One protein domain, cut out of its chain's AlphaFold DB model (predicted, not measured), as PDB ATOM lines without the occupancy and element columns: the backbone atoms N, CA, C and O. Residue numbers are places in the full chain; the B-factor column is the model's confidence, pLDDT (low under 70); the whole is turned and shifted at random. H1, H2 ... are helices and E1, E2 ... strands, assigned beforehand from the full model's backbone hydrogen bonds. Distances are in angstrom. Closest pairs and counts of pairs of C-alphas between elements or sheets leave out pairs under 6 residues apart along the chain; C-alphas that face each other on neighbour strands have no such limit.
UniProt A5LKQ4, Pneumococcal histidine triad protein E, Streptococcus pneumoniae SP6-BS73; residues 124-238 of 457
ATOM      1  N   ALA A 124      13.925 -29.828 -17.790       90.44
ATOM      2  CA  ALA A 124      14.183 -29.900 -16.358       90.44
ATOM      3  C   ALA A 124      12.915 -30.217 -15.546       90.44
ATOM      4  O   ALA A 124      12.989 -30.999 -14.600       90.44
ATOM      5  N   TYR A 125      11.731 -29.733 -15.951       91.94
ATOM      6  CA  TYR A 125      10.468 -30.176 -15.345       91.94
ATOM      7  C   TYR A 125      10.250 -31.690 -15.498       91.94
ATOM      8  O   TYR A 125       9.823 -32.347 -14.549       91.94
ATOM      9  N   LYS A 126      10.549 -32.281 -16.666       92.06
ATOM     10  CA  LYS A 126      10.409 -33.737 -16.880       92.06
ATOM     11  C   LYS A 126      11.389 -34.535 -16.015       92.06
ATOM     12  O   LYS A 126      10.998 -35.556 -15.457       92.06
ATOM     13  N   MET A 127      12.614 -34.035 -15.843       94.00
ATOM     14  CA  MET A 127      13.603 -34.596 -14.913       94.00
ATOM     15  C   MET A 127      13.107 -34.535 -13.458       94.00
ATOM     16  O   MET A 127      13.089 -35.549 -12.757       94.00
ATOM     17  N   ALA A 128      12.637 -33.366 -13.020       93.56
ATOM     18  CA  ALA A 128      12.183 -33.116 -11.655       93.56
ATOM     19  C   ALA A 128      10.905 -33.895 -11.288       93.56
ATOM     20  O   ALA A 128      10.862 -34.583 -10.268       93.56
ATOM     21  N   SER A 129       9.875 -33.838 -12.137       93.56
ATOM     22  CA  SER A 129       8.562 -34.466 -11.897       93.56
ATOM     23  C   SER A 129       8.595 -35.998 -11.881       93.56
ATOM     24  O   SER A 129       7.734 -36.624 -11.264       93.56
ATOM     25  N   GLN A 130       9.604 -36.606 -12.511       94.12
ATOM     26  CA  GLN A 130       9.850 -38.053 -12.499       94.12
ATOM     27  C   GLN A 130      10.968 -38.454 -11.521       94.12
ATOM     28  O   GLN A 130      11.486 -39.569 -11.587       94.12
ATOM     29  N   THR A 131      11.365 -37.561 -10.613       95.38
ATOM     30  CA  THR A 131      12.324 -37.880  -9.557       95.38
ATOM     31  C   THR A 131      11.614 -38.340  -8.291       95.38
ATOM     32  O   THR A 131      10.705 -37.685  -7.780       95.38
ATOM     33  N   ILE A 132      12.057 -39.483  -7.761       94.62
ATOM     34  CA  ILE A 132      11.675 -39.949  -6.430       94.62
ATOM     35  C   ILE A 132      12.599 -39.258  -5.427       94.62
ATOM     36  O   ILE A 132      13.817 -39.436  -5.472       94.62
ATOM     37  N   PHE A 133      12.025 -38.484  -4.515       94.38
ATOM     38  CA  PHE A 133      12.751 -37.845  -3.425       94.38
ATOM     39  C   PHE A 133      12.665 -38.741  -2.194       94.38
ATOM     40  O   PHE A 133      11.589 -39.234  -1.841       94.38
ATOM     41  N   TYR A 134      13.803 -38.978  -1.547       93.12
ATOM     42  CA  TYR A 134      13.805 -39.594  -0.227       93.12
ATOM     43  C   TYR A 134      13.452 -38.533   0.828       93.12
ATOM     44  O   TYR A 134      13.771 -37.360   0.623       93.12
ATOM     45  N   PRO A 135      12.838 -38.925   1.959       91.69
ATOM     46  CA  PRO A 135      12.645 -38.031   3.097       91.69
ATOM     47  C   PRO A 135      13.976 -37.399   3.526       91.69
ATOM     48  O   PRO A 135      14.982 -38.106   3.640       91.69
ATOM     49  N   PHE A 136      13.966 -36.085   3.744       91.75
ATOM     50  CA  PHE A 136      15.110 -35.310   4.214       91.75
ATOM     51  C   PHE A 136      14.759 -34.698   5.568       91.75
ATOM     52  O   PHE A 136      13.766 -33.979   5.680       91.75
ATOM     53  N   HIS A 137      15.557 -34.984   6.590       90.69
ATOM     54  CA  HIS A 137      15.274 -34.579   7.963       90.69
ATOM     55  C   HIS A 137      16.217 -33.469   8.422       90.69
ATOM     56  O   HIS A 137      17.311 -33.277   7.888       90.69
ATOM     57  N   ALA A 138      15.794 -32.740   9.451       89.50
ATOM     58  CA  ALA A 138      16.575 -31.671  10.046       89.50
ATOM     59  C   ALA A 138      17.988 -32.154  10.428       89.50
ATOM     60  O   ALA A 138      18.146 -33.088  11.207       89.50
ATOM     61  N   GLY A 139      19.030 -31.518   9.896       85.19
ATOM     62  CA  GLY A 139      20.430 -31.872  10.138       85.19
ATOM     63  C   GLY A 139      20.970 -33.063   9.335       85.19
ATOM     64  O   GLY A 139      22.082 -33.503   9.630       85.19
ATOM     65  N   ASP A 140      20.240 -33.576   8.338       88.62
ATOM     66  CA  ASP A 140      20.826 -34.446   7.311       88.62
ATOM     67  C   ASP A 140      21.863 -33.657   6.480       88.62
ATOM     68  O   ASP A 140      21.681 -32.481   6.153       88.62
ATOM     69  N   THR A 141      22.980 -34.302   6.132       87.88
ATOM     70  CA  THR A 141      24.096 -33.682   5.382       87.88
ATOM     71  C   THR A 141      24.099 -34.014   3.889       87.88
ATOM     72  O   THR A 141      24.889 -33.445   3.135       87.88
ATOM     73  N   TYR A 142      23.201 -34.901   3.448       90.06
ATOM     74  CA  TYR A 142      23.013 -35.269   2.046       90.06
ATOM     75  C   TYR A 142      21.527 -35.414   1.730       90.06
ATOM     76  O   TYR A 142      20.829 -36.194   2.377       90.06
ATOM     77  N   LEU A 143      21.063 -34.752   0.672       91.62
ATOM     78  CA  LEU A 143      19.779 -35.073   0.062       91.62
ATOM     79  C   LEU A 143      19.949 -36.282  -0.863       91.62
ATOM     80  O   LEU A 143      20.844 -36.309  -1.706       91.62
ATOM     81  N   ARG A 144      19.074 -37.284  -0.735       94.31
ATOM     82  CA  ARG A 144      19.012 -38.402  -1.686       94.31
ATOM     83  C   ARG A 144      17.855 -38.207  -2.652       94.31
ATOM     84  O   ARG A 144      16.721 -37.966  -2.234       94.31
ATOM     85  N   VAL A 145      18.134 -38.402  -3.932       95.25
ATOM     86  CA  VAL A 145      17.141 -38.407  -5.009       95.25
ATOM     87  C   VAL A 145      17.367 -39.616  -5.911       95.25
ATOM     88  O   VAL A 145      18.472 -40.146  -5.982       95.25
ATOM     89  N   ASN A 146      16.323 -40.074  -6.591       95.81
ATOM     90  CA  ASN A 146      16.392 -41.170  -7.555       95.81
ATOM     91  C   ASN A 146      15.602 -40.780  -8.819       95.81
ATOM     92  O   ASN A 146      14.404 -41.085  -8.916       95.81
ATOM     93  N   PRO A 147      16.222 -40.038  -9.758       95.44
ATOM     94  CA  PRO A 147      15.584 -39.640 -11.005       95.44
ATOM     95  C   PRO A 147      15.268 -40.847 -11.890       95.44
ATOM     96  O   PRO A 147      16.114 -41.721 -12.075       95.44
ATOM     97  N   GLN A 148      14.050 -40.899 -12.437       94.75
ATOM     98  CA  GLN A 148      13.622 -41.960 -13.362       94.75
ATOM     99  C   GLN A 148      13.674 -41.530 -14.836       94.75
ATOM    100  O   GLN A 148      13.693 -42.379 -15.725       94.75
ATOM    101  N   PHE A 149      13.705 -40.223 -15.117       95.12
ATOM    102  CA  PHE A 149      13.680 -39.717 -16.488       95.12
ATOM    103  C   PHE A 149      15.042 -39.886 -17.172       95.12
ATOM    104  O   PHE A 149      16.032 -39.264 -16.775       95.12
ATOM    105  N   ALA A 150      15.072 -40.701 -18.229       93.69
ATOM    106  CA  ALA A 150      16.212 -40.824 -19.125       93.69
ATOM    107  C   ALA A 150      16.301 -39.586 -20.031       93.69
ATOM    108  O   ALA A 150      15.453 -39.361 -20.895       93.69
ATOM    109  N   VAL A 151      17.333 -38.777 -19.810       90.50
ATOM    110  CA  VAL A 151      17.588 -37.551 -20.571       90.50
ATOM    111  C   VAL A 151      18.032 -37.902 -22.008       90.50
ATOM    112  O   VAL A 151      18.737 -38.899 -22.192       90.50
ATOM    113  N   PRO A 152      17.635 -37.124 -23.040       88.94
ATOM    114  CA  PRO A 152      18.091 -37.332 -24.414       88.94
ATOM    115  C   PRO A 152      19.620 -37.375 -24.559       88.94
ATOM    116  O   PRO A 152      20.362 -36.689 -23.857       88.94
ATOM    117  N   LYS A 153      20.107 -38.176 -25.511       85.00
ATOM    118  CA  LYS A 153      21.543 -38.280 -25.802       85.00
ATOM    119  C   LYS A 153      22.085 -36.933 -26.294       85.00
ATOM    120  O   LYS A 153      21.518 -36.354 -27.214       85.00
ATOM    121  N   GLY A 154      23.217 -36.499 -25.739       82.75
ATOM    122  CA  GLY A 154      23.847 -35.218 -26.084       82.75
ATOM    123  C   GLY A 154      23.291 -34.017 -25.313       82.75
ATOM    124  O   GLY A 154      23.565 -32.889 -25.694       82.75
ATOM    125  N   THR A 155      22.509 -34.248 -24.256       84.75
ATOM    126  CA  THR A 155      22.123 -33.222 -23.283       84.75
ATOM    127  C   THR A 155      23.011 -33.322 -22.049       84.75
ATOM    128  O   THR A 155      23.080 -34.385 -21.429       84.75
ATOM    129  N   ASP A 156      23.632 -32.213 -21.657       84.75
ATOM    130  CA  ASP A 156      24.331 -32.117 -20.375       84.75
ATOM    131  C   ASP A 156      23.334 -31.815 -19.260       84.75
ATOM    132  O   ASP A 156      22.602 -30.828 -19.323       84.75
ATOM    133  N   ALA A 157      23.256 -32.680 -18.252       88.69
ATOM    134  CA  ALA A 157      22.223 -32.611 -17.228       88.69
ATOM    135  C   ALA A 157      22.834 -32.600 -15.829       88.69
ATOM    136  O   ALA A 157      23.752 -33.359 -15.518       88.69
ATOM    137  N   LEU A 158      22.296 -31.759 -14.952       89.44
ATOM    138  CA  LEU A 158      22.745 -31.686 -13.570       89.44
ATOM    139  C   LEU A 158      21.595 -31.415 -12.603       89.44
ATOM    140  O   LEU A 158      20.513 -30.956 -12.977       89.44
ATOM    141  N   VAL A 159      21.837 -31.744 -11.343       90.25
ATOM    142  CA  VAL A 159      20.945 -31.477 -10.221       90.25
ATOM    143  C   VAL A 159      21.770 -30.982  -9.031       90.25
ATOM    144  O   VAL A 159      22.802 -31.562  -8.683       90.25
ATOM    145  N   ARG A 160      21.342 -29.870  -8.431       85.62
ATOM    146  CA  ARG A 160      22.049 -29.151  -7.356       85.62
ATOM    147  C   ARG A 160      21.103 -28.794  -6.218       85.62
ATOM    148  O   ARG A 160      19.886 -28.835  -6.375       85.62
ATOM    149  N   VAL A 161      21.677 -28.461  -5.068       86.19
ATOM    150  CA  VAL A 161      20.969 -28.105  -3.834       86.19
ATOM    151  C   VAL A 161      21.552 -26.791  -3.332       86.19
ATOM    152  O   VAL A 161      22.773 -26.691  -3.283       86.19
ATOM    153  N   PHE A 162      20.705 -25.823  -2.962       71.06
ATOM    154  CA  PHE A 162      21.130 -24.443  -2.666       71.06
ATOM    155  C   PHE A 162      21.931 -23.831  -3.825       71.06
ATOM    156  O   PHE A 162      23.136 -23.614  -3.747       71.06
ATOM    157  N   ASP A 163      21.231 -23.596  -4.933       65.56
ATOM    158  CA  ASP A 163      21.771 -23.016  -6.164       65.56
ATOM    159  C   ASP A 163      22.032 -21.507  -5.996       65.56
ATOM    160  O   ASP A 163      21.276 -20.651  -6.454       65.56
ATOM    161  N   GLU A 164      23.088 -21.189  -5.250       51.72
ATOM    162  CA  GLU A 164      23.629 -19.841  -5.100       51.72
ATOM    163  C   GLU A 164      24.391 -19.476  -6.385       51.72
ATOM    164  O   GLU A 164      25.462 -20.011  -6.670       51.72
ATOM    165  N   PHE A 165      23.823 -18.562  -7.178       45.81
ATOM    166  CA  PHE A 165      24.241 -18.206  -8.546       45.81
ATOM    167  C   PHE A 165      25.597 -17.455  -8.654       45.81
ATOM    168  O   PHE A 165      25.827 -16.694  -9.595       45.81
ATOM    169  N   HIS A 166      26.500 -17.626  -7.684       37.25
ATOM    170  CA  HIS A 166      27.667 -16.763  -7.445       37.25
ATOM    171  C   HIS A 166      28.987 -17.533  -7.242       37.25
ATOM    172  O   HIS A 166      29.857 -17.103  -6.488       37.25
ATOM    173  N   GLY A 167      29.167 -18.668  -7.925       38.22
ATOM    174  CA  GLY A 167      30.417 -19.435  -7.897       38.22
ATOM    175  C   GLY A 167      30.791 -20.018  -9.260       38.22
ATOM    176  O   GLY A 167      29.919 -20.437 -10.020       38.22
ATOM    177  N   ASN A 168      32.096 -20.063  -9.555       34.09
ATOM    178  CA  ASN A 168      32.642 -20.632 -10.793       34.09
ATOM    179  C   ASN A 168      32.137 -22.068 -11.006       34.09
ATOM    180  O   ASN A 168      32.492 -22.990 -10.268       34.09
ATOM    181  N   ALA A 169      31.299 -22.256 -12.025       39.94
ATOM    182  CA  ALA A 169      30.653 -23.528 -12.288       39.94
ATOM    183  C   ALA A 169      31.626 -24.520 -12.938       39.94
ATOM    184  O   ALA A 169      31.872 -24.471 -14.142       39.94
ATOM    185  N   TYR A 170      32.107 -25.492 -12.164       43.00
ATOM    186  CA  TYR A 170      32.614 -26.722 -12.764       43.00
ATOM    187  C   TYR A 170      31.467 -27.461 -13.473       43.00
ATOM    188  O   TYR A 170      30.338 -27.536 -12.970       43.00
ATOM    189  N   LEU A 171      31.781 -27.989 -14.659       49.72
ATOM    190  CA  LEU A 171      30.894 -28.708 -15.582       49.72
ATOM    191  C   LEU A 171      30.531 -30.109 -15.050       49.72
ATOM    192  O   LEU A 171      30.806 -31.135 -15.670       49.72
ATOM    193  N   GLU A 172      29.931 -30.167 -13.865       60.28
ATOM    194  CA  GLU A 172      29.469 -31.412 -13.258       60.28
ATOM    195  C   GLU A 172      28.158 -31.883 -13.900       60.28
ATOM    196  O   GLU A 172      27.069 -31.601 -13.398       60.28
ATOM    197  N   ASN A 173      28.258 -32.656 -14.986       66.62
ATOM    198  CA  ASN A 173      27.163 -33.499 -15.480       66.62
ATOM    199  C   ASN A 173      26.934 -34.646 -14.472       66.62
ATOM    200  O   ASN A 173      27.458 -35.755 -14.606       66.62
ATOM    201  N   ASN A 174      26.245 -34.322 -13.373       82.00
ATOM    202  CA  ASN A 174      26.032 -35.207 -12.227       82.00
ATOM    203  C   ASN A 174      24.667 -35.924 -12.257       82.00
ATOM    204  O   ASN A 174      24.427 -36.823 -11.441       82.00
ATOM    205  N   TYR A 175      23.778 -35.552 -13.186       89.81
ATOM    206  CA  TYR A 175      22.469 -36.177 -13.321       89.81
ATOM    207  C   TYR A 175      22.591 -37.544 -13.998       89.81
ATOM    208  O   TYR A 175      23.210 -37.713 -15.045       89.81
ATOM    209  N   LYS A 176      21.913 -38.535 -13.425       91.38
ATOM    210  CA  LYS A 176      21.780 -39.884 -13.978       91.38
ATOM    211  C   LYS A 176      20.465 -40.502 -13.522       91.38
ATOM    212  O   LYS A 176      19.919 -40.120 -12.490       91.38
ATOM    213  N   VAL A 177      19.992 -41.496 -14.266       93.06
ATOM    214  CA  VAL A 177      18.916 -42.373 -13.791       93.06
ATOM    215  C   VAL A 177      19.463 -43.256 -12.662       93.06
ATOM    216  O   VAL A 177      20.557 -43.811 -12.793       93.06
ATOM    217  N   GLY A 178      18.720 -43.387 -11.562       92.81
ATOM    218  CA  GLY A 178      19.155 -44.106 -10.355       92.81
ATOM    219  C   GLY A 178      19.516 -43.186  -9.181       92.81
ATOM    220  O   GLY A 178      19.370 -41.971  -9.258       92.81
ATOM    221  N   GLU A 179      19.978 -43.748  -8.059       94.38
ATOM    222  CA  GLU A 179      20.237 -42.952  -6.848       94.38
ATOM    223  C   GLU A 179      21.418 -41.970  -7.012       94.38
ATOM    224  O   GLU A 179      22.529 -42.335  -7.416       94.38
ATOM    225  N   ILE A 180      21.168 -40.718  -6.624       93.75
ATOM    226  CA  ILE A 180      22.134 -39.626  -6.503       93.75
ATOM    227  C   ILE A 180      22.105 -39.129  -5.053       93.75
ATOM    228  O   ILE A 180      21.039 -38.972  -4.451       93.75
ATOM    229  N   LYS A 181      23.290 -38.866  -4.493       91.94
ATOM    230  CA  LYS A 181      23.467 -38.253  -3.172       91.94
ATOM    231  C   LYS A 181      24.050 -36.862  -3.365       91.94
ATOM    232  O   LYS A 181      25.175 -36.734  -3.838       91.94
ATOM    233  N   LEU A 182      23.276 -35.847  -3.014       90.19
ATOM    234  CA  LEU A 182      23.614 -34.443  -3.184       90.19
ATOM    235  C   LEU A 182      24.096 -33.892  -1.835       90.19
ATOM    236  O   LEU A 182      23.301 -33.871  -0.892       90.19
ATOM    237  N   PRO A 183      25.377 -33.508  -1.690       86.94
ATOM    238  CA  PRO A 183      25.879 -32.940  -0.444       86.94
ATOM    239  C   PRO A 183      25.212 -31.592  -0.161       86.94
ATOM    240  O   PRO A 183      25.071 -30.764  -1.058       86.94
ATOM    241  N   ILE A 184      24.841 -31.352   1.097       85.44
ATOM    242  CA  ILE A 184      24.419 -30.024   1.551       85.44
ATOM    243  C   ILE A 184      25.678 -29.167   1.768       85.44
ATOM    244  O   ILE A 184      26.520 -29.560   2.592       85.44
ATOM    245  N   PRO A 185      25.837 -28.014   1.083       82.00
ATOM    246  CA  PRO A 185      27.011 -27.163   1.256       82.00
ATOM    247  C   PRO A 185      27.141 -26.699   2.710       82.00
ATOM    248  O   PRO A 185      26.143 -26.430   3.378       82.00
ATOM    249  N   LYS A 186      28.378 -26.612   3.218       77.69
ATOM    250  CA  LYS A 186      28.648 -26.338   4.645       77.69
ATOM    251  C   LYS A 186      27.972 -25.058   5.150       77.69
ATOM    252  O   LYS A 186      27.503 -25.048   6.283       77.69
ATOM    253  N   LEU A 187      27.900 -24.023   4.312       78.38
ATOM    254  CA  LEU A 187      27.272 -22.740   4.633       78.38
ATOM    255  C   LEU A 187      25.768 -22.902   4.929       78.38
ATOM    256  O   LEU A 187      25.266 -22.394   5.930       78.38
ATOM    257  N   ASN A 188      25.063 -23.710   4.134       78.00
ATOM    258  CA  ASN A 188      23.616 -23.922   4.246       78.00
ATOM    259  C   ASN A 188      23.229 -25.005   5.273       78.00
ATOM    260  O   ASN A 188      22.041 -25.197   5.542       78.00
ATOM    261  N   GLN A 189      24.196 -25.693   5.899       76.81
ATOM    262  CA  GLN A 189      23.920 -26.672   6.966       76.81
ATOM    263  C   GLN A 189      23.315 -26.033   8.228       76.81
ATOM    264  O   GLN A 189      22.732 -26.743   9.043       76.81
ATOM    265  N   GLY A 190      23.407 -24.710   8.403       78.12
ATOM    266  CA  GLY A 190      22.605 -23.994   9.401       78.12
ATOM    267  C   GLY A 190      21.111 -24.069   9.070       78.12
ATOM    268  O   GLY A 190      20.311 -24.533   9.882       78.12
ATOM    269  N   THR A 191      20.750 -23.704   7.838       74.50
ATOM    270  CA  THR A 191      19.374 -23.685   7.318       74.50
ATOM    271  C   THR A 191      18.701 -25.057   7.364       74.50
ATOM    272  O   THR A 191      17.504 -25.141   7.649       74.50
ATOM    273  N   THR A 192      19.457 -26.138   7.134       80.06
ATOM    274  CA  THR A 192      18.918 -27.508   7.159       80.06
ATOM    275  C   THR A 192      18.715 -28.089   8.556       80.06
ATOM    276  O   THR A 192      18.152 -29.174   8.661       80.06
ATOM    277  N   ARG A 193      19.126 -27.415   9.641       80.75
ATOM    278  CA  ARG A 193      18.933 -27.901  11.027       80.75
ATOM    279  C   ARG A 193      17.559 -27.594  11.620       80.75
ATOM    280  O   ARG A 193      17.250 -28.131  12.680       80.75
ATOM    281  N   THR A 194      16.747 -26.790  10.941       80.00
ATOM    282  CA  THR A 194      15.400 -26.412  11.383       80.00
ATOM    283  C   THR A 194      14.365 -27.101  10.498       80.00
ATOM    284  O   THR A 194      14.342 -26.884   9.287       80.00
ATOM    285  N   ALA A 195      13.512 -27.937  11.090       83.12
ATOM    286  CA  ALA A 195      12.389 -28.553  10.389       83.12
ATOM    287  C   ALA A 195      11.324 -27.513   9.991       83.12
ATOM    288  O   ALA A 195      11.289 -26.398  10.510       83.12
ATOM    289  N   GLY A 196      10.474 -27.854   9.022       81.06
ATOM    290  CA  GLY A 196       9.464 -26.947   8.457       81.06
ATOM    291  C   GLY A 196      10.008 -25.961   7.414       81.06
ATOM    292  O   GLY A 196       9.249 -25.508   6.555       81.06
ATOM    293  N   ASN A 197      11.318 -25.693   7.415       83.94
ATOM    294  CA  ASN A 197      12.001 -25.037   6.300       83.94
ATOM    295  C   ASN A 197      11.967 -25.911   5.032       83.94
ATOM    296  O   ASN A 197      11.645 -27.103   5.061       83.94
ATOM    297  N   LYS A 198      12.335 -25.315   3.894       86.62
ATOM    298  CA  LYS A 198      12.445 -26.004   2.605       86.62
ATOM    299  C   LYS A 198      13.824 -25.798   1.992       86.62
ATOM    300  O   LYS A 198      14.468 -24.778   2.223       86.62
ATOM    301  N   ILE A 199      14.239 -26.761   1.181       86.50
ATOM    302  CA  ILE A 199      15.505 -26.772   0.459       86.50
ATOM    303  C   ILE A 199      15.217 -26.625  -1.039       86.50
ATOM    304  O   ILE A 199      14.495 -27.464  -1.584       86.50
ATOM    305  N   PRO A 200      15.772 -25.607  -1.720       87.25
ATOM    306  CA  PRO A 200      15.700 -25.512  -3.169       87.25
ATOM    307  C   PRO A 200      16.642 -26.539  -3.808       87.25
ATOM    308  O   PRO A 200      17.833 -26.608  -3.489       87.25
ATOM    309  N   VAL A 201      16.090 -27.330  -4.724       90.44
ATOM    310  CA  VAL A 201      16.806 -28.300  -5.552       90.44
ATOM    311  C   VAL A 201      16.588 -27.922  -7.008       90.44
ATOM    312  O   VAL A 201      15.465 -28.019  -7.507       90.44
ATOM    313  N   THR A 202      17.645 -27.488  -7.684       89.19
ATOM    314  CA  THR A 202      17.576 -27.084  -9.089       89.19
ATOM    315  C   THR A 202      17.938 -28.260  -9.984       89.19
ATOM    316  O   THR A 202      19.015 -28.840  -9.850       89.19
ATOM    317  N   PHE A 203      17.053 -28.598 -10.918       90.88
ATOM    318  CA  PHE A 203      17.345 -29.463 -12.061       90.88
ATOM    319  C   PHE A 203      17.693 -28.576 -13.250       90.88
ATOM    320  O   PHE A 203      16.985 -27.603 -13.509       90.88
ATOM    321  N   MET A 204      18.754 -28.911 -13.980       88.62
ATOM    322  CA  MET A 204      19.173 -28.179 -15.172       88.62
ATOM    323  C   MET A 204      19.496 -29.153 -16.304       88.62
ATOM    324  O   MET A 204      20.135 -30.182 -16.085       88.62
ATOM    325  N   ALA A 205      19.082 -28.806 -17.516       85.88
ATOM    326  CA  ALA A 205      19.492 -29.449 -18.757       85.88
ATOM    327  C   ALA A 205      20.114 -28.397 -19.678       85.88
ATOM    328  O   ALA A 205      19.623 -27.271 -19.729       85.88
ATOM    329  N   ASN A 206      21.178 -28.776 -20.383       80.94
ATOM    330  CA  ASN A 206      22.008 -27.918 -21.229       80.94
ATOM    331  C   ASN A 206      22.411 -26.624 -20.503       80.94
ATOM    332  O   ASN A 206      22.179 -25.514 -20.976       80.94
ATOM    333  N   ALA A 207      22.945 -26.769 -19.286       69.94
ATOM    334  CA  ALA A 207      23.361 -25.628 -18.482       69.94
ATOM    335  C   ALA A 207      24.411 -24.795 -19.237       69.94
ATOM    336  O   ALA A 207      25.391 -25.353 -19.724       69.94
ATOM    337  N   TYR A 208      24.204 -23.476 -19.306       64.69
ATOM    338  CA  TYR A 208      25.072 -22.532 -20.031       64.69
ATOM    339  C   TYR A 208      25.147 -22.761 -21.557       64.69
ATOM    340  O   TYR A 208      26.089 -22.306 -22.199       64.69
ATOM    341  N   LEU A 209      24.156 -23.449 -22.139       64.69
ATOM    342  CA  LEU A 209      24.004 -23.672 -23.582       64.69
ATOM    343  C   LEU A 209      22.653 -23.141 -24.086       64.69
ATOM    344  O   LEU A 209      21.749 -22.837 -23.309       64.69
ATOM    345  N   ASP A 210      22.497 -23.096 -25.408       49.31
ATOM    346  CA  ASP A 210      21.428 -22.341 -26.068       49.31
ATOM    347  C   ASP A 210      19.994 -22.830 -25.830       49.31
ATOM    348  O   ASP A 210      19.027 -22.107 -26.046       49.31
ATOM    349  N   ASN A 211      19.858 -24.078 -25.405       67.19
ATOM    350  CA  ASN A 211      18.601 -24.739 -25.078       67.19
ATOM    351  C   ASN A 211      18.559 -25.110 -23.587       67.19
ATOM    352  O   ASN A 211      18.111 -26.208 -23.220       67.19
ATOM    353  N   GLN A 212      19.080 -24.212 -22.741       79.38
ATOM    354  CA  GLN A 212      19.044 -24.347 -21.292       79.38
ATOM    355  C   GLN A 212      17.602 -24.495 -20.801       79.38
ATOM    356  O   GLN A 212      16.692 -23.758 -21.171       79.38
ATOM    357  N   SER A 213      17.400 -25.448 -19.901       81.75
ATOM    358  CA  SER A 213      16.148 -25.633 -19.185       81.75
ATOM    359  C   SER A 213      16.455 -25.796 -17.708       81.75
ATOM    360  O   SER A 213      17.275 -26.636 -17.346       81.75
ATOM    361  N   THR A 214      15.761 -25.039 -16.864       85.56
ATOM    362  CA  THR A 214      15.917 -25.068 -15.406       85.56
ATOM    363  C   THR A 214      14.584 -25.459 -14.762       85.56
ATOM    364  O   THR A 214      13.524 -25.272 -15.354       85.56
ATOM    365  N   TYR A 215      14.600 -26.066 -13.575       88.19
ATOM    366  CA  TYR A 215      13.397 -26.257 -12.761       88.19
ATOM    367  C   TYR A 215      13.750 -26.376 -11.277       88.19
ATOM    368  O   TYR A 215      14.513 -27.263 -10.890       88.19
ATOM    369  N   ILE A 216      13.172 -25.507 -10.448       88.25
ATOM    370  CA  ILE A 216      13.392 -25.482  -9.000       88.25
ATOM    371  C   ILE A 216      12.311 -26.306  -8.293       88.25
ATOM    372  O   ILE A 216      11.111 -26.165  -8.538       88.25
ATOM    373  N   VAL A 217      12.751 -27.167  -7.382       90.00
ATOM    374  CA  VAL A 217      11.915 -28.021  -6.534       90.00
ATOM    375  C   VAL A 217      12.140 -27.643  -5.078       90.00
ATOM    376  O   VAL A 217      13.286 -27.523  -4.656       90.00
ATOM    377  N   GLU A 218      11.076 -27.490  -4.290       89.06
ATOM    378  CA  GLU A 218      11.217 -27.229  -2.857       89.06
ATOM    379  C   GLU A 218      11.035 -28.525  -2.056       89.06
ATOM    380  O   GLU A 218       9.914 -28.997  -1.850       89.06
ATOM    381  N   VAL A 219      12.132 -29.101  -1.568       90.56
ATOM    382  CA  VAL A 219      12.090 -30.289  -0.702       90.56
ATOM    383  C   VAL A 219      11.842 -29.850   0.748       90.56
ATOM    384  O   VAL A 219      12.616 -29.043   1.261       90.56
ATOM    385  N   PRO A 220      10.793 -30.337   1.436       90.31
ATOM    386  CA  PRO A 220      10.552 -29.995   2.837       90.31
ATOM    387  C   PRO A 220      11.580 -30.654   3.765       90.31
ATOM    388  O   PRO A 220      11.962 -31.806   3.553       90.31
ATOM    389  N   ILE A 221      11.985 -29.940   4.818       90.25
ATOM    390  CA  ILE A 221      12.821 -30.471   5.901       90.25
ATOM    391  C   ILE A 221      11.903 -31.019   6.992       90.25
ATOM    392  O   ILE A 221      11.110 -30.286   7.585       90.25
ATOM    393  N   LEU A 222      12.015 -32.318   7.246       89.56
ATOM    394  CA  LEU A 222      11.165 -33.063   8.171       89.56
ATOM    395  C   LEU A 222      11.775 -33.129   9.579       89.56
ATOM    396  O   LEU A 222      12.991 -33.045   9.756       89.56
ATOM    397  N   GLU A 223      10.930 -33.328  10.586       87.38
ATOM    398  CA  GLU A 223      11.383 -33.593  11.955       87.38
ATOM    399  C   GLU A 223      12.093 -34.949  12.047       87.38
ATOM    400  O   GLU A 223      11.624 -35.938  11.482       87.38
ATOM    401  N   LYS A 224      13.191 -35.035  12.812       80.31
ATOM    402  CA  LYS A 224      13.953 -36.294  12.975       80.31
ATOM    403  C   LYS A 224      13.139 -37.449  13.569       80.31
ATOM    404  O   LYS A 224      13.530 -38.607  13.422       80.31
ATOM    405  N   GLU A 225      12.056 -37.141  14.275       64.81
ATOM    406  CA  GLU A 225      11.369 -38.071  15.177       64.81
ATOM    407  C   GLU A 225      10.235 -38.878  14.510       64.81
ATOM    408  O   GLU A 225       9.620 -39.711  15.167       64.81
ATOM    409  N   ASN A 226      10.000 -38.717  13.198       55.12
ATOM    410  CA  ASN A 226       8.968 -39.451  12.444       55.12
ATOM    411  C   ASN A 226       9.532 -40.216  11.227       55.12
ATOM    412  O   ASN A 226       9.220 -39.910  10.078       55.12
ATOM    413  N   GLN A 227      10.325 -41.272  11.453       58.31
ATOM    414  CA  GLN A 227      10.896 -42.119  10.380       58.31
ATOM    415  C   GLN A 227       9.881 -43.079   9.709       58.31
ATOM    416  O   GLN A 227      10.186 -44.242   9.439       58.31
ATOM    417  N   THR A 228       8.660 -42.619   9.436       61.38
ATOM    418  CA  THR A 228       7.624 -43.382   8.710       61.38
ATOM    419  C   THR A 228       7.470 -42.977   7.247       61.38
ATOM    420  O   THR A 228       6.820 -43.699   6.482       61.38
ATOM    421  N   ASP A 229       8.054 -41.849   6.840       71.00
ATOM    422  CA  ASP A 229       7.936 -41.354   5.473       71.00
ATOM    423  C   ASP A 229       8.681 -42.236   4.464       71.00
ATOM    424  O   ASP A 229       9.766 -42.768   4.711       71.00
ATOM    425  N   LYS A 230       8.068 -42.410   3.290       81.06
ATOM    426  CA  LYS A 230       8.580 -43.267   2.215       81.06
ATOM    427  C   LYS A 230       9.105 -42.425   1.052       81.06
ATOM    428  O   LYS A 230       8.543 -41.361   0.780       81.06
ATOM    429  N   PRO A 231      10.120 -42.910   0.311       86.25
ATOM    430  CA  PRO A 231      10.572 -42.249  -0.907       86.25
ATOM    431  C   PRO A 231       9.403 -42.105  -1.881       86.25
ATOM    432  O   PRO A 231       8.683 -43.073  -2.136       86.25
ATOM    433  N   SER A 232       9.176 -40.900  -2.398       87.12
ATOM    434  CA  SER A 232       8.042 -40.638  -3.285       87.12
ATOM    435  C   SER A 232       8.286 -39.454  -4.219       87.12
ATOM    436  O   SER A 232       9.182 -38.640  -4.009       87.12
ATOM    437  N   ILE A 233       7.469 -39.355  -5.266       85.00
ATOM    438  CA  ILE A 233       7.332 -38.111  -6.025       85.00
ATOM    439  C   ILE A 233       6.663 -37.081  -5.103       85.00
ATOM    440  O   ILE A 233       5.627 -37.371  -4.487       85.00
ATOM    441  N   LEU A 234       7.260 -35.891  -5.001       85.38
ATOM    442  CA  LEU A 234       6.812 -34.844  -4.082       85.38
ATOM    443  C   LEU A 234       5.355 -34.424  -4.344       85.38
ATOM    444  O   LEU A 234       4.915 -34.419  -5.497       85.38
ATOM    445  N   PRO A 235       4.605 -34.008  -3.301       81.06
ATOM    446  CA  PRO A 235       3.222 -33.557  -3.445       81.06
ATOM    447  C   PRO A 235       3.017 -32.473  -4.509       81.06
ATOM    448  O   PRO A 235       2.006 -32.523  -5.197       81.06
ATOM    449  N   GLN A 236       3.988 -31.571  -4.709       79.44
ATOM    450  CA  GLN A 236       3.910 -30.503  -5.716       79.44
ATOM    451  C   GLN A 236       3.713 -31.001  -7.159       79.44
ATOM    452  O   GLN A 236       3.191 -30.258  -7.977       79.44
ATOM    453  N   PHE A 237       4.097 -32.243  -7.480       83.19
ATOM    454  CA  PHE A 237       3.914 -32.839  -8.811       83.19
ATOM    455  C   PHE A 237       2.659 -33.715  -8.926       83.19
ATOM    456  O   PHE A 237       2.354 -34.234 -10.001       83.19
ATOM    457  N   LYS A 238       1.919 -33.916  -7.830       72.44
ATOM    458  CA  LYS A 238       0.679 -34.695  -7.844       72.44
ATOM    459  C   LYS A 238      -0.430 -33.794  -8.377       72.44
ATOM    460  O   LYS A 238      -0.781 -32.809  -7.739       72.44
TER     461      LYS A 238
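What this domain is: This is residues 124 to 238 of the 457 residues of the protein "Pneumococcal histidine triad protein E" of Streptococcus pneumoniae SP6-BS73 (UniProt A5LKQ4). Two small three-stranded sheets, E3 - E5 - E6 and E1 - E2 - E4, stand partly face to face with their strands crossed, like a loose sandwich, and the short helix H1 is set at one end, on the first sheet and grazing the second. H2 lies at the other end, away from both sheets, and a long link, residues 162 to 179, joins E3 to E4. The printed part has 115 residues with two named helices and six named strands, in the order H1 E1 E2 E3 E4 H2 E5 E6; both sheets are antiparallel. The class is mixed, helices and strands, with under half of the residues in named elements. The whole is compact, with a radius of gyration of the C-alphas of 14.0 A and spans of 44 by 31 by 20 A.

How they stand to each other: In the first sheet E5, residues 198 to 205, is the inner strand. It forms an antiparallel hairpin with E6, residues 213 to 222, at 156 degrees, with N 201 and O 217 2.8 A apart, within hydrogen-bond range. On its other side is E3, residues 157 to 161, antiparallel at 166 degrees, with N 160 and O 202 2.9 A apart, within range. In the second sheet E2, residues 142 to 147, has staggered pairing: its residues 142 to 145 pair with E4, residues 180 to 183, and 145 to 147 with E1, residues 131 to 133. E2 and E4 are antiparallel at 154 degrees, with N 143 and O 182 2.9 A apart; E1 and E2 are a hairpin at 148 degrees, with N 146 and O 132 2.8 A apart. Between the sheets, the closest C-alphas of E3 and E4, those of Val 161 and Leu 182, are 6.9 A apart. E2 and E3 are near each other. Residues 136 to 137 pair in parallel with residues 221 to 222 of E6. H1, residues 124 to 129, is on the first sheet at a height of 7.2 A, over E6, and only just stands up from it, rising 40.4 degrees; its closest C-alphas to E6, those of Ala 124 and Tyr 215, are 5.2 A apart. H1 only grazes the second sheet. H2, residues 186 to 189, is on neither sheet. Every O i to N i+4 pair in H1 is within hydrogen-bond range; H2 is too short for such a pair.

Where its parts are: H1 begins at C-alpha 124, (14.183, -29.900, -16.358). E6 is 28.8 A long from first to last C-alpha, E5 22.8 A, E2 15.6 A and E3 14.2 A. E6 ends at C-alpha 222, (11.165, -33.063, 8.171).

The domain as a whole: The farthest C-alphas, of Asp 210 and Glu 225, are 45.3 A apart. The printed part has no cut. The link E3 to E4 is long, with 18 residues. Mean pLDDT of the printed part is 81.5; residues 163 to 173, 207 to 211 and 225 to 228 are under 70.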